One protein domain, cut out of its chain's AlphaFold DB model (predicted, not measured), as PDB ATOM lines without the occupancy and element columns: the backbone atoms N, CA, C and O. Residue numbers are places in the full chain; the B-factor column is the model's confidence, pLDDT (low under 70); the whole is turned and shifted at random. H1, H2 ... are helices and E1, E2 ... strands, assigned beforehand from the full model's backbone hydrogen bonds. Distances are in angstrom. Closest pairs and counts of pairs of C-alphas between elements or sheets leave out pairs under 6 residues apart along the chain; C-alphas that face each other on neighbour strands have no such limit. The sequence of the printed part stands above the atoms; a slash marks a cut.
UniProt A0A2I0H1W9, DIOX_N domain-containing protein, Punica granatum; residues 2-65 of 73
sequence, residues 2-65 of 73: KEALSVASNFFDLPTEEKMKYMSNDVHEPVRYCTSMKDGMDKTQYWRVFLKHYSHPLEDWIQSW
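This is residues 2 to 65 of the 73 residues of the protein "DIOX_N domain-containing protein" of Punica granatum (UniProt A0A2I0H1W9). A long two-stranded hairpin, E1 and E2, runs along the length of a loose model. H1 lies off to one side of it, near E2, and H2, which follows H1 after a tight link, comes closest to the hairpin at E1, while H3 sits beyond the end of the hairpin opposite its turn, and residues 39 to 44 of that turn stick out at the other end. The helices do not form a bundle, as H1, H2 and H3 touch no other helix. The printed part has 64 residues with three named helices and two named strands in the order H1, H2, E1, E2, H3; the sheet, in the order E1 - E2, is antiparallel, and the class is mixed, helices and strands. The whole is loose, with a radius of gyration of the C-alphas of 13.7 A, and elongated, spanning 42 by 26 by 24 A.

H1, residues 2 to 12, begins at C-alpha 2 at (-13.109, 19.195, 14.019) and is 15.7 A from first to last C-alpha. H2 is residues 16 to 20, 6.0 A long. E1, residues 31 to 37, is 19.4 A long and begins at C-alpha 31 at (-25.136, 37.734, 12.024). E2, residues 47 to 53, is 19.9 A long. H3, residues 58 to 61, is 5.4 A long and ends at C-alpha 61 at (-17.524, 41.451, 14.248).

H1 and H2 are close but not clearly touching, their closest C-alphas being those of Phe 12 and Lys 19, 7.3 A apart. H1 and E2 are near each other, with 5 pairs of C-alphas within 10 A. The closest C-alphas of H2 and E1 are those of Lys 19 and Tyr 33, 6.9 A apart. E1 and E2 form a hairpin and are antiparallel, with 167 degrees between their directions. N 32 and O 52 are 2.8 A apart and N 50 and O 34 are 3.0 A apart, both within hydrogen-bond range. The closest C-alphas of E2 and H3 are those of His 53 and Trp 61, 7.9 A apart. Among the pairs that stay apart are H1 and E1, and H2 and H3. In H1 and H2 every O i to N i+4 pair is within hydrogen-bond range; H3 is too short for such a pair, and its one O i to N i+3 pair is within range.

The two C-alphas farthest apart, those of Lys 43 and Glu 59, are 42.9 A apart. The printed part has no cut. The links H1 to H2 and E2 to H3 are tight, those from H2 to E1 and E1 to E2 are short, and no link is long. Residues 2 to 7, which belong to H1, stand free, and so do residues 13 to 18, of which 16 to 18 belong to H2. The mean pLDDT of the printed part is 86.6, and residues 36 to 46 are under 70.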
ATOM      1  N   LYS A   2     -12.107  19.921  13.206       83.06
ATOM      2  CA  LYS A   2     -13.109  19.195  14.019       83.06
ATOM      3  C   LYS A   2     -13.772  20.068  15.093       83.06
ATOM      4  O   LYS A   2     -14.980  19.994  15.265       83.06
ATOM      5  N   GLU A   3     -12.993  20.925  15.746       87.81
ATOM      6  CA  GLU A   3     -13.488  21.825  16.795       87.81
ATOM      7  C   GLU A   3     -14.483  22.854  16.256       87.81
ATOM      8  O   GLU A   3     -15.606  22.907  16.737       87.81
ATOM      9  N   ALA A   4     -14.133  23.587  15.193       87.44
ATOM     10  CA  ALA A   4     -15.033  24.564  14.574       87.44
ATOM     11  C   ALA A   4     -16.367  23.945  14.113       87.44
ATOM     12  O   ALA A   4     -17.424  24.538  14.303       87.44
ATOM     13  N   LEU A   5     -16.333  22.731  13.547       90.75
ATOM     14  CA  LEU A   5     -17.549  22.012  13.153       90.75
ATOM     15  C   LEU A   5     -18.389  21.587  14.364       90.75
ATOM     16  O   LEU A   5     -19.607  21.722  14.330       90.75
ATOM     17  N   SER A   6     -17.753  21.098  15.432       92.81
ATOM     18  CA  SER A   6     -18.448  20.720  16.668       92.81
ATOM     19  C   SER A   6     -19.102  21.926  17.335       92.81
ATOM     20  O   SER A   6     -20.260  21.855  17.729       92.81
ATOM     21  N   VAL A   7     -18.385  23.043  17.421       92.25
ATOM     22  CA  VAL A   7     -18.887  24.297  17.985       92.25
ATOM     23  C   VAL A   7     -20.065  24.838  17.170       92.25
ATOM     24  O   VAL A   7     -21.084  25.221  17.743       92.25
ATOM     25  N   ALA A   8     -19.967  24.808  15.837       91.38
ATOM     26  CA  ALA A   8     -21.071  25.193  14.966       91.38
ATOM     27  C   ALA A   8     -22.289  24.271  15.141       91.38
ATOM     28  O   ALA A   8     -23.411  24.765  15.207       91.38
ATOM     29  N   SER A   9     -22.084  22.953  15.266       92.94
ATOM     30  CA  SER A   9     -23.168  21.996  15.540       92.94
ATOM     31  C   SER A   9     -23.893  22.335  16.837       92.94
ATOM     32  O   SER A   9     -25.115  22.449  16.835       92.94
ATOM     33  N   ASN A  10     -23.141  22.614  17.906       94.69
ATOM     34  CA  ASN A  10     -23.706  22.947  19.211       94.69
ATOM     35  C   ASN A  10     -24.649  24.162  19.150       94.69
ATOM     36  O   ASN A  10     -25.636  24.195  19.877       94.69
ATOM     37  N   PHE A  11     -24.379  25.149  18.286       94.94
ATOM     38  CA  PHE A  11     -25.310  26.260  18.054       94.94
ATOM     39  C   PHE A  11     -26.631  25.788  17.427       94.94
ATOM     40  O   PHE A  11     -27.704  26.214  17.851       94.94
ATOM     41  N   PHE A  12     -26.582  24.904  16.426       93.50
ATOM     42  CA  PHE A  12     -27.794  24.390  15.777       93.50
ATOM     43  C   PHE A  12     -28.606  23.451  16.677       93.50
ATOM     44  O   PHE A  12     -29.829  23.380  16.510       93.50
ATOM     45  N   ASP A  13     -27.955  22.822  17.657       94.75
ATOM     46  CA  ASP A  13     -28.577  21.978  18.683       94.75
ATOM     47  C   ASP A  13     -29.287  22.785  19.791       94.75
ATOM     48  O   ASP A  13     -30.044  22.218  20.582       94.75
ATOM     49  N   LEU A  14     -29.110  24.113  19.843       95.00
ATOM     50  CA  LEU A  14     -29.813  24.971  20.801       95.00
ATOM     51  C   LEU A  14     -31.337  24.986  20.577       95.00
ATOM     52  O   LEU A  14     -31.810  24.738  19.457       95.00
ATOM     53  N   PRO A  15     -32.121  25.362  21.608       95.19
ATOM     54  CA  PRO A  15     -33.545  25.636  21.460       95.19
ATOM     55  C   PRO A  15     -33.831  26.651  20.349       95.19
ATOM     56  O   PRO A  15     -33.007  27.510  20.014       95.19
ATOM     57  N   THR A  16     -35.019  26.559  19.757       91.62
ATOM     58  CA  THR A  16     -35.431  27.444  18.659       91.62
ATOM     59  C   THR A  16     -35.379  28.914  19.073       91.62
ATOM     60  O   THR A  16     -34.953  29.744  18.278       91.62
ATOM     61  N   GLU A  17     -35.725  29.230  20.318       94.31
ATOM     62  CA  GLU A  17     -35.718  30.580  20.885       94.31
ATOM     63  C   GLU A  17     -34.327  31.220  20.831       94.31
ATOM     64  O   GLU A  17     -34.202  32.398  20.509       94.31
ATOM     65  N   GLU A  18     -33.271  30.442  21.088       95.06
ATOM     66  CA  GLU A  18     -31.888  30.923  21.031       95.06
ATOM     67  C   GLU A  18     -31.452  31.215  19.592       95.06
ATOM     68  O   GLU A  18     -30.828  32.243  19.327       95.06
ATOM     69  N   LYS A  19     -31.830  30.350  18.645       93.75
ATOM     70  CA  LYS A  19     -31.486  30.504  17.221       93.75
ATOM     71  C   LYS A  19     -32.262  31.648  16.568       93.75
ATOM     72  O   LYS A  19     -31.710  32.389  15.755       93.75
ATOM     73  N   MET A  20     -33.525  31.832  16.959       93.31
ATOM     74  CA  MET A  20     -34.403  32.880  16.434       93.31
ATOM     75  C   MET A  20     -33.938  34.297  16.782       93.31
ATOM     76  O   MET A  20     -34.287  35.221  16.054       93.31
ATOM     77  N   LYS A  21     -33.087  34.481  17.804       94.44
ATOM     78  CA  LYS A  21     -32.439  35.779  18.098       94.44
ATOM     79  C   LYS A  21     -31.650  36.335  16.913       94.44
ATOM     80  O   LYS A  21     -31.472  37.541  16.810       94.44
ATOM     81  N   TYR A  22     -31.185  35.452  16.034       94.69
ATOM     82  CA  TYR A  22     -30.411  35.799  14.849       94.69
ATOM     83  C   TYR A  22     -31.247  35.726  13.564       94.69
ATOM     84  O   TYR A  22     -30.701  35.919  12.479       94.69
ATOM     85  N   MET A  23     -32.544  35.406  13.640       93.69
ATOM     86  CA  MET A  23     -33.398  35.314  12.456       93.69
ATOM     87  C   MET A  23     -33.616  36.704  11.864       93.69
ATOM     88  O   MET A  23     -34.164  37.584  12.521       93.69
ATOM     89  N   SER A  24     -33.232  36.892  10.604       90.94
ATOM     90  CA  SER A  24     -33.507  38.136   9.886       90.94
ATOM     91  C   SER A  24     -33.645  37.906   8.385       90.94
ATOM     92  O   SER A  24     -32.971  37.052   7.803       90.94
ATOM     93  N   ASN A  25     -34.515  38.700   7.761       89.69
ATOM     94  CA  ASN A  25     -34.647  38.781   6.307       89.69
ATOM     95  C   ASN A  25     -33.636  39.759   5.690       89.69
ATOM     96  O   ASN A  25     -33.354  39.661   4.495       89.69
ATOM     97  N   ASP A  26     -33.071  40.675   6.483       91.81
ATOM     98  CA  ASP A  26     -32.069  41.617   5.997       91.81
ATOM     99  C   ASP A  26     -30.743  40.887   5.737       91.81
ATOM    100  O   ASP A  26     -30.162  40.228   6.599       91.81
ATOM    101  N   VAL A  27     -30.273  40.962   4.492       90.44
ATOM    102  CA  VAL A  27     -29.019  40.352   4.038       90.44
ATOM    103  C   VAL A  27     -27.785  41.050   4.595       90.44
ATOM    104  O   VAL A  27     -26.718  40.427   4.612       90.44
ATOM    105  N   HIS A  28     -27.919  42.294   5.051       92.31
ATOM    106  CA  HIS A  28     -26.830  43.107   5.574       92.31
ATOM    107  C   HIS A  28     -26.559  42.883   7.059       92.31
ATOM    108  O   HIS A  28     -25.487  43.284   7.517       92.31
ATOM    109  N   GLU A  29     -27.433  42.155   7.762       94.44
ATOM    110  CA  GLU A  29     -27.217  41.808   9.165       94.44
ATOM    111  C   GLU A  29     -25.856  41.121   9.369       94.44
ATOM    112  O   GLU A  29     -25.523  40.168   8.629       94.44
ATOM    113  N   PRO A  30     -25.056  41.590  10.352       94.69
ATOM    114  CA  PRO A  30     -23.745  41.031  10.645       94.69
ATOM    115  C   PRO A  30     -23.786  39.567  11.029       94.69
ATOM    116  O   PRO A  30     -22.861  38.840  10.682       94.69
ATOM    117  N   VAL A  31     -24.858  39.132  11.699       95.31
ATOM    118  CA  VAL A  31     -25.136  37.734  12.024       95.31
ATOM    119  C   VAL A  31     -26.570  37.421  11.652       95.31
ATOM    120  O   VAL A  31     -27.490  38.132  12.042       95.31
ATOM    121  N   ARG A  32     -26.762  36.350  10.884       95.19
ATOM    122  CA  ARG A  32     -28.063  36.017  10.320       95.19
ATOM    123  C   ARG A  32     -28.291  34.519  10.263       95.19
ATOM    124  O   ARG A  32     -27.631  33.811   9.500       95.19
ATOM    125  N   TYR A  33     -29.258  34.062  11.038       94.31
ATOM    126  CA  TYR A  33     -29.863  32.745  10.952       94.31
ATOM    127  C   TYR A  33     -30.993  32.791   9.921       94.31
ATOM    128  O   TYR A  33     -31.826  33.693   9.939       94.31
ATOM    129  N   CYS A  34     -31.015  31.837   8.996       88.38
ATOM    130  CA  CYS A  34     -32.084  31.720   8.014       88.38
ATOM    131  C   CYS A  34     -32.490  30.262   7.836       88.38
ATOM    132  O   CYS A  34     -31.647  29.365   7.745       88.38
ATOM    133  N   THR A  35     -33.793  30.056   7.684       83.88
ATOM    134  CA  THR A  35     -34.387  28.811   7.205       83.88
ATOM    135  C   THR A  35     -34.926  29.075   5.805       83.88
ATOM    136  O   THR A  35     -35.967  29.709   5.649       83.88
ATOM    137  N   SER A  36     -34.199  28.657   4.772       68.94
ATOM    138  CA  SER A  36     -34.667  28.812   3.395       68.94
ATOM    139  C   SER A  36     -35.295  27.508   2.921       68.94
ATOM    140  O   SER A  36     -34.600  26.496   2.794       68.94
ATOM    141  N   MET A  37     -36.587  27.560   2.611       59.09
ATOM    142  CA  MET A  37     -37.235  26.623   1.705       59.09
ATOM    143  C   MET A  37     -37.155  27.266   0.321       59.09
ATOM    144  O   MET A  37     -37.690  28.355   0.120       59.09
ATOM    145  N   LYS A  38     -36.406  26.676  -0.615       59.38
ATOM    146  CA  LYS A  38     -36.421  27.171  -1.997       59.38
ATOM    147  C   LYS A  38     -37.803  26.870  -2.572       59.38
ATOM    148  O   LYS A  38     -38.111  25.709  -2.827       59.38
ATOM    149  N   ASP A  39     -38.610  27.907  -2.743       54.53
ATOM    150  CA  ASP A  39     -39.900  27.813  -3.411       54.53
ATOM    151  C   ASP A  39     -39.712  28.231  -4.871       54.53
ATOM    152  O   ASP A  39     -39.321  29.361  -5.168       54.53
ATOM    153  N   GLY A  40     -39.888  27.284  -5.789       52.62
ATOM    154  CA  GLY A  40     -39.765  27.542  -7.220       52.62
ATOM    155  C   GLY A  40     -39.322  26.318  -8.001       52.62
ATOM    156  O   GLY A  40     -38.174  25.924  -7.863       52.62
ATOM    157  N   MET A  41     -40.255  25.778  -8.800       57.16
ATOM    158  CA  MET A  41     -40.176  24.926 -10.013       57.16
ATOM    159  C   MET A  41     -39.070  23.859 -10.195       57.16
ATOM    160  O   MET A  41     -39.098  23.141 -11.192       57.16
ATOM    161  N   ASP A  42     -38.128  23.695  -9.277       59.22
ATOM    162  CA  ASP A  42     -37.138  22.630  -9.282       59.22
ATOM    163  C   ASP A  42     -37.746  21.372  -8.663       59.22
ATOM    164  O   ASP A  42     -38.422  21.412  -7.634       59.22
ATOM    165  N   LYS A  43     -37.462  20.216  -9.269       59.09
ATOM    166  CA  LYS A  43     -37.955  18.909  -8.802       59.09
ATOM    167  C   LYS A  43     -37.407  18.501  -7.428       59.09
ATOM    168  O   LYS A  43     -37.855  17.499  -6.878       59.09
ATOM    169  N   THR A  44     -36.440  19.237  -6.877       60.50
ATOM    170  CA  THR A  44     -35.815  18.937  -5.587       60.50
ATOM    171  C   THR A  44     -35.897  20.144  -4.663       60.50
ATOM    172  O   THR A  44     -35.183  21.133  -4.828       60.50
ATOM    173  N   GLN A  45     -36.766  20.039  -3.663       60.75
ATOM    174  CA  GLN A  45     -36.845  20.993  -2.567       60.75
ATOM    175  C   GLN A  45     -35.726  20.689  -1.566       60.75
ATOM    176  O   GLN A  45     -35.660  19.592  -1.012       60.75
ATOM    177  N   TYR A  46     -34.843  21.658  -1.330       59.72
ATOM    178  CA  TYR A  46     -33.839  21.568  -0.273       59.72
ATOM    179  C   TYR A  46     -34.276  22.433   0.902       59.72
ATOM    180  O   TYR A  46     -34.425  23.649   0.768       59.72
ATOM    181  N   TRP A  47     -34.449  21.801   2.061       72.06
ATOM    182  CA  TRP A  47     -34.539  22.509   3.328       72.06
ATOM    183  C   TRP A  47     -33.123  22.808   3.804       72.06
ATOM    184  O   TRP A  47     -32.371  21.891   4.147       72.06
ATOM    185  N   ARG A  48     -32.739  24.088   3.807       82.62
ATOM    186  CA  ARG A  48     -31.453  24.506   4.360       82.62
ATOM    187  C   ARG A  48     -31.665  25.463   5.514       82.62
ATOM    188  O   ARG A  48     -32.323  26.492   5.383       82.62
ATOM    189  N   VAL A  49     -31.015  25.127   6.615       88.75
ATOM    190  CA  VAL A  49     -30.799  26.026   7.738       88.75
ATOM    191  C   VAL A  49     -29.344  26.470   7.689       88.75
ATOM    192  O   VAL A  49     -28.454  25.649   7.453       88.75
ATOM    193  N   PHE A  50     -29.087  27.765   7.841       91.69
ATOM    194  CA  PHE A  50     -27.721  28.273   7.905       91.69
ATOM    195  C   PHE A  50     -27.609  29.481   8.829       91.69
ATOM    196  O   PHE A  50     -28.576  30.204   9.055       91.69
ATOM    197  N   LEU A  51     -26.392  29.694   9.323       94.25
ATOM    198  CA  LEU A  51     -25.970  30.876  10.057       94.25
ATOM    199  C   LEU A  51     -24.853  31.542   9.246       94.25
ATOM    200  O   LEU A  51     -23.871  30.897   8.883       94.25
ATOM    201  N   LYS A  52     -25.027  32.820   8.923       94.12
ATOM    202  CA  LYS A  52     -24.007  33.694   8.333       94.12
ATOM    203  C   LYS A  52     -23.484  34.600   9.439       94.12
ATOM    204  O   LYS A  52     -24.289  35.113  10.211       94.12
ATOM    205  N   HIS A  53     -22.185  34.872   9.451       94.56
ATOM    206  CA  HIS A  53     -21.625  35.976  10.220       94.56
ATOM    207  C   HIS A  53     -20.456  36.636   9.477       94.56
ATOM    208  O   HIS A  53     -19.715  35.959   8.760       94.56
ATOM    209  N   TYR A  54     -20.292  37.950   9.619       95.62
ATOM    210  CA  TYR A  54     -19.089  38.641   9.146       95.62
ATOM    211  C   TYR A  54     -17.880  38.261  10.003       95.62
ATOM    212  O   TYR A  54     -18.019  37.980  11.191       95.62
ATOM    213  N   SER A  55     -16.696  38.202   9.396       93.81
ATOM    214  CA  SER A  55     -15.488  37.696  10.062       93.81
ATOM    215  C   SER A  55     -14.217  38.496   9.783       93.81
ATOM    216  O   SER A  55     -13.180  38.189  10.367       93.81
ATOM    217  N   HIS A  56     -14.273  39.516   8.923       94.06
ATOM    218  CA  HIS A  56     -13.115  40.345   8.607       94.06
ATOM    219  C   HIS A  56     -13.484  41.837   8.537       94.06
ATOM    220  O   HIS A  56     -14.436  42.173   7.824       94.06
ATOM    221  N   PRO A  57     -12.739  42.717   9.230       95.88
ATOM    222  CA  PRO A  57     -11.738  42.399  10.262       95.88
ATOM    223  C   PRO A  57     -12.403  41.804  11.520       95.88
ATOM    224  O   PRO A  57     -13.515  42.174  11.873       95.88
ATOM    225  N   LEU A  58     -11.765  40.829  12.177       93.56
ATOM    226  CA  LEU A  58     -12.417  40.024  13.229       93.56
ATOM    227  C   LEU A  58     -12.877  40.859  14.435       93.56
ATOM    228  O   LEU A  58     -13.944  40.611  14.992       93.56
ATOM    229  N   GLU A  59     -12.063  41.837  14.815       95.19
ATOM    230  CA  GLU A  59     -12.249  42.728  15.968       95.19
ATOM    231  C   GLU A  59     -13.584  43.480  15.914       95.19
ATOM    232  O   GLU A  59     -14.243  43.635  16.944       95.19
ATOM    233  N   ASP A  60     -14.029  43.838  14.709       95.50
ATOM    234  CA  ASP A  60     -15.278  44.568  14.487       95.50
ATOM    235  C   ASP A  60     -16.518  43.671  14.630       95.50
ATOM    236  O   ASP A  60     -17.606  44.154  14.941       95.50
ATOM    237  N   TRP A  61     -16.378  42.356  14.414       94.81
ATOM    238  CA  TRP A  61     -17.524  41.451  14.248       94.81
ATOM    239  C   TRP A  61     -17.693  40.417  15.358       94.81
ATOM    240  O   TRP A  61     -18.813  39.957  15.589       94.81
ATOM    241  N   ILE A  62     -16.622  40.048  16.063       93.62
ATOM    242  CA  ILE A  62     -16.639  38.954  17.049       93.62
ATOM    243  C   ILE A  62     -17.644  39.183  18.191       93.62
ATOM    244  O   ILE A  62     -18.190  38.233  18.749       93.62
ATOM    245  N   GLN A  63     -17.944  40.444  18.523       93.06
ATOM    246  CA  GLN A  63     -18.935  40.779  19.552       93.06
ATOM    247  C   GLN A  63     -20.379  40.524  19.103       93.06
ATOM    248  O   GLN A  63     -21.239  40.286  19.948       93.06
ATOM    249  N   SER A  64     -20.646  40.550  17.795       93.19
ATOM    250  CA  SER A  64     -21.972  40.275  17.235       93.19
ATOM    251  C   SER A  64     -22.264  38.780  17.111       93.19
ATOM    252  O   SER A  64     -23.424  38.397  16.975       93.19
ATOM    253  N   TRP A  65     -21.229  37.931  17.129       94.81
ATOM    254  CA  TRP A  65     -21.366  36.481  16.993       94.81
ATOM    255  C   TRP A  65     -22.188  35.877  18.140       94.81
ATOM    256  O   TRP A  65     -22.275  36.464  19.223       94.81
TER     257      TRP A  65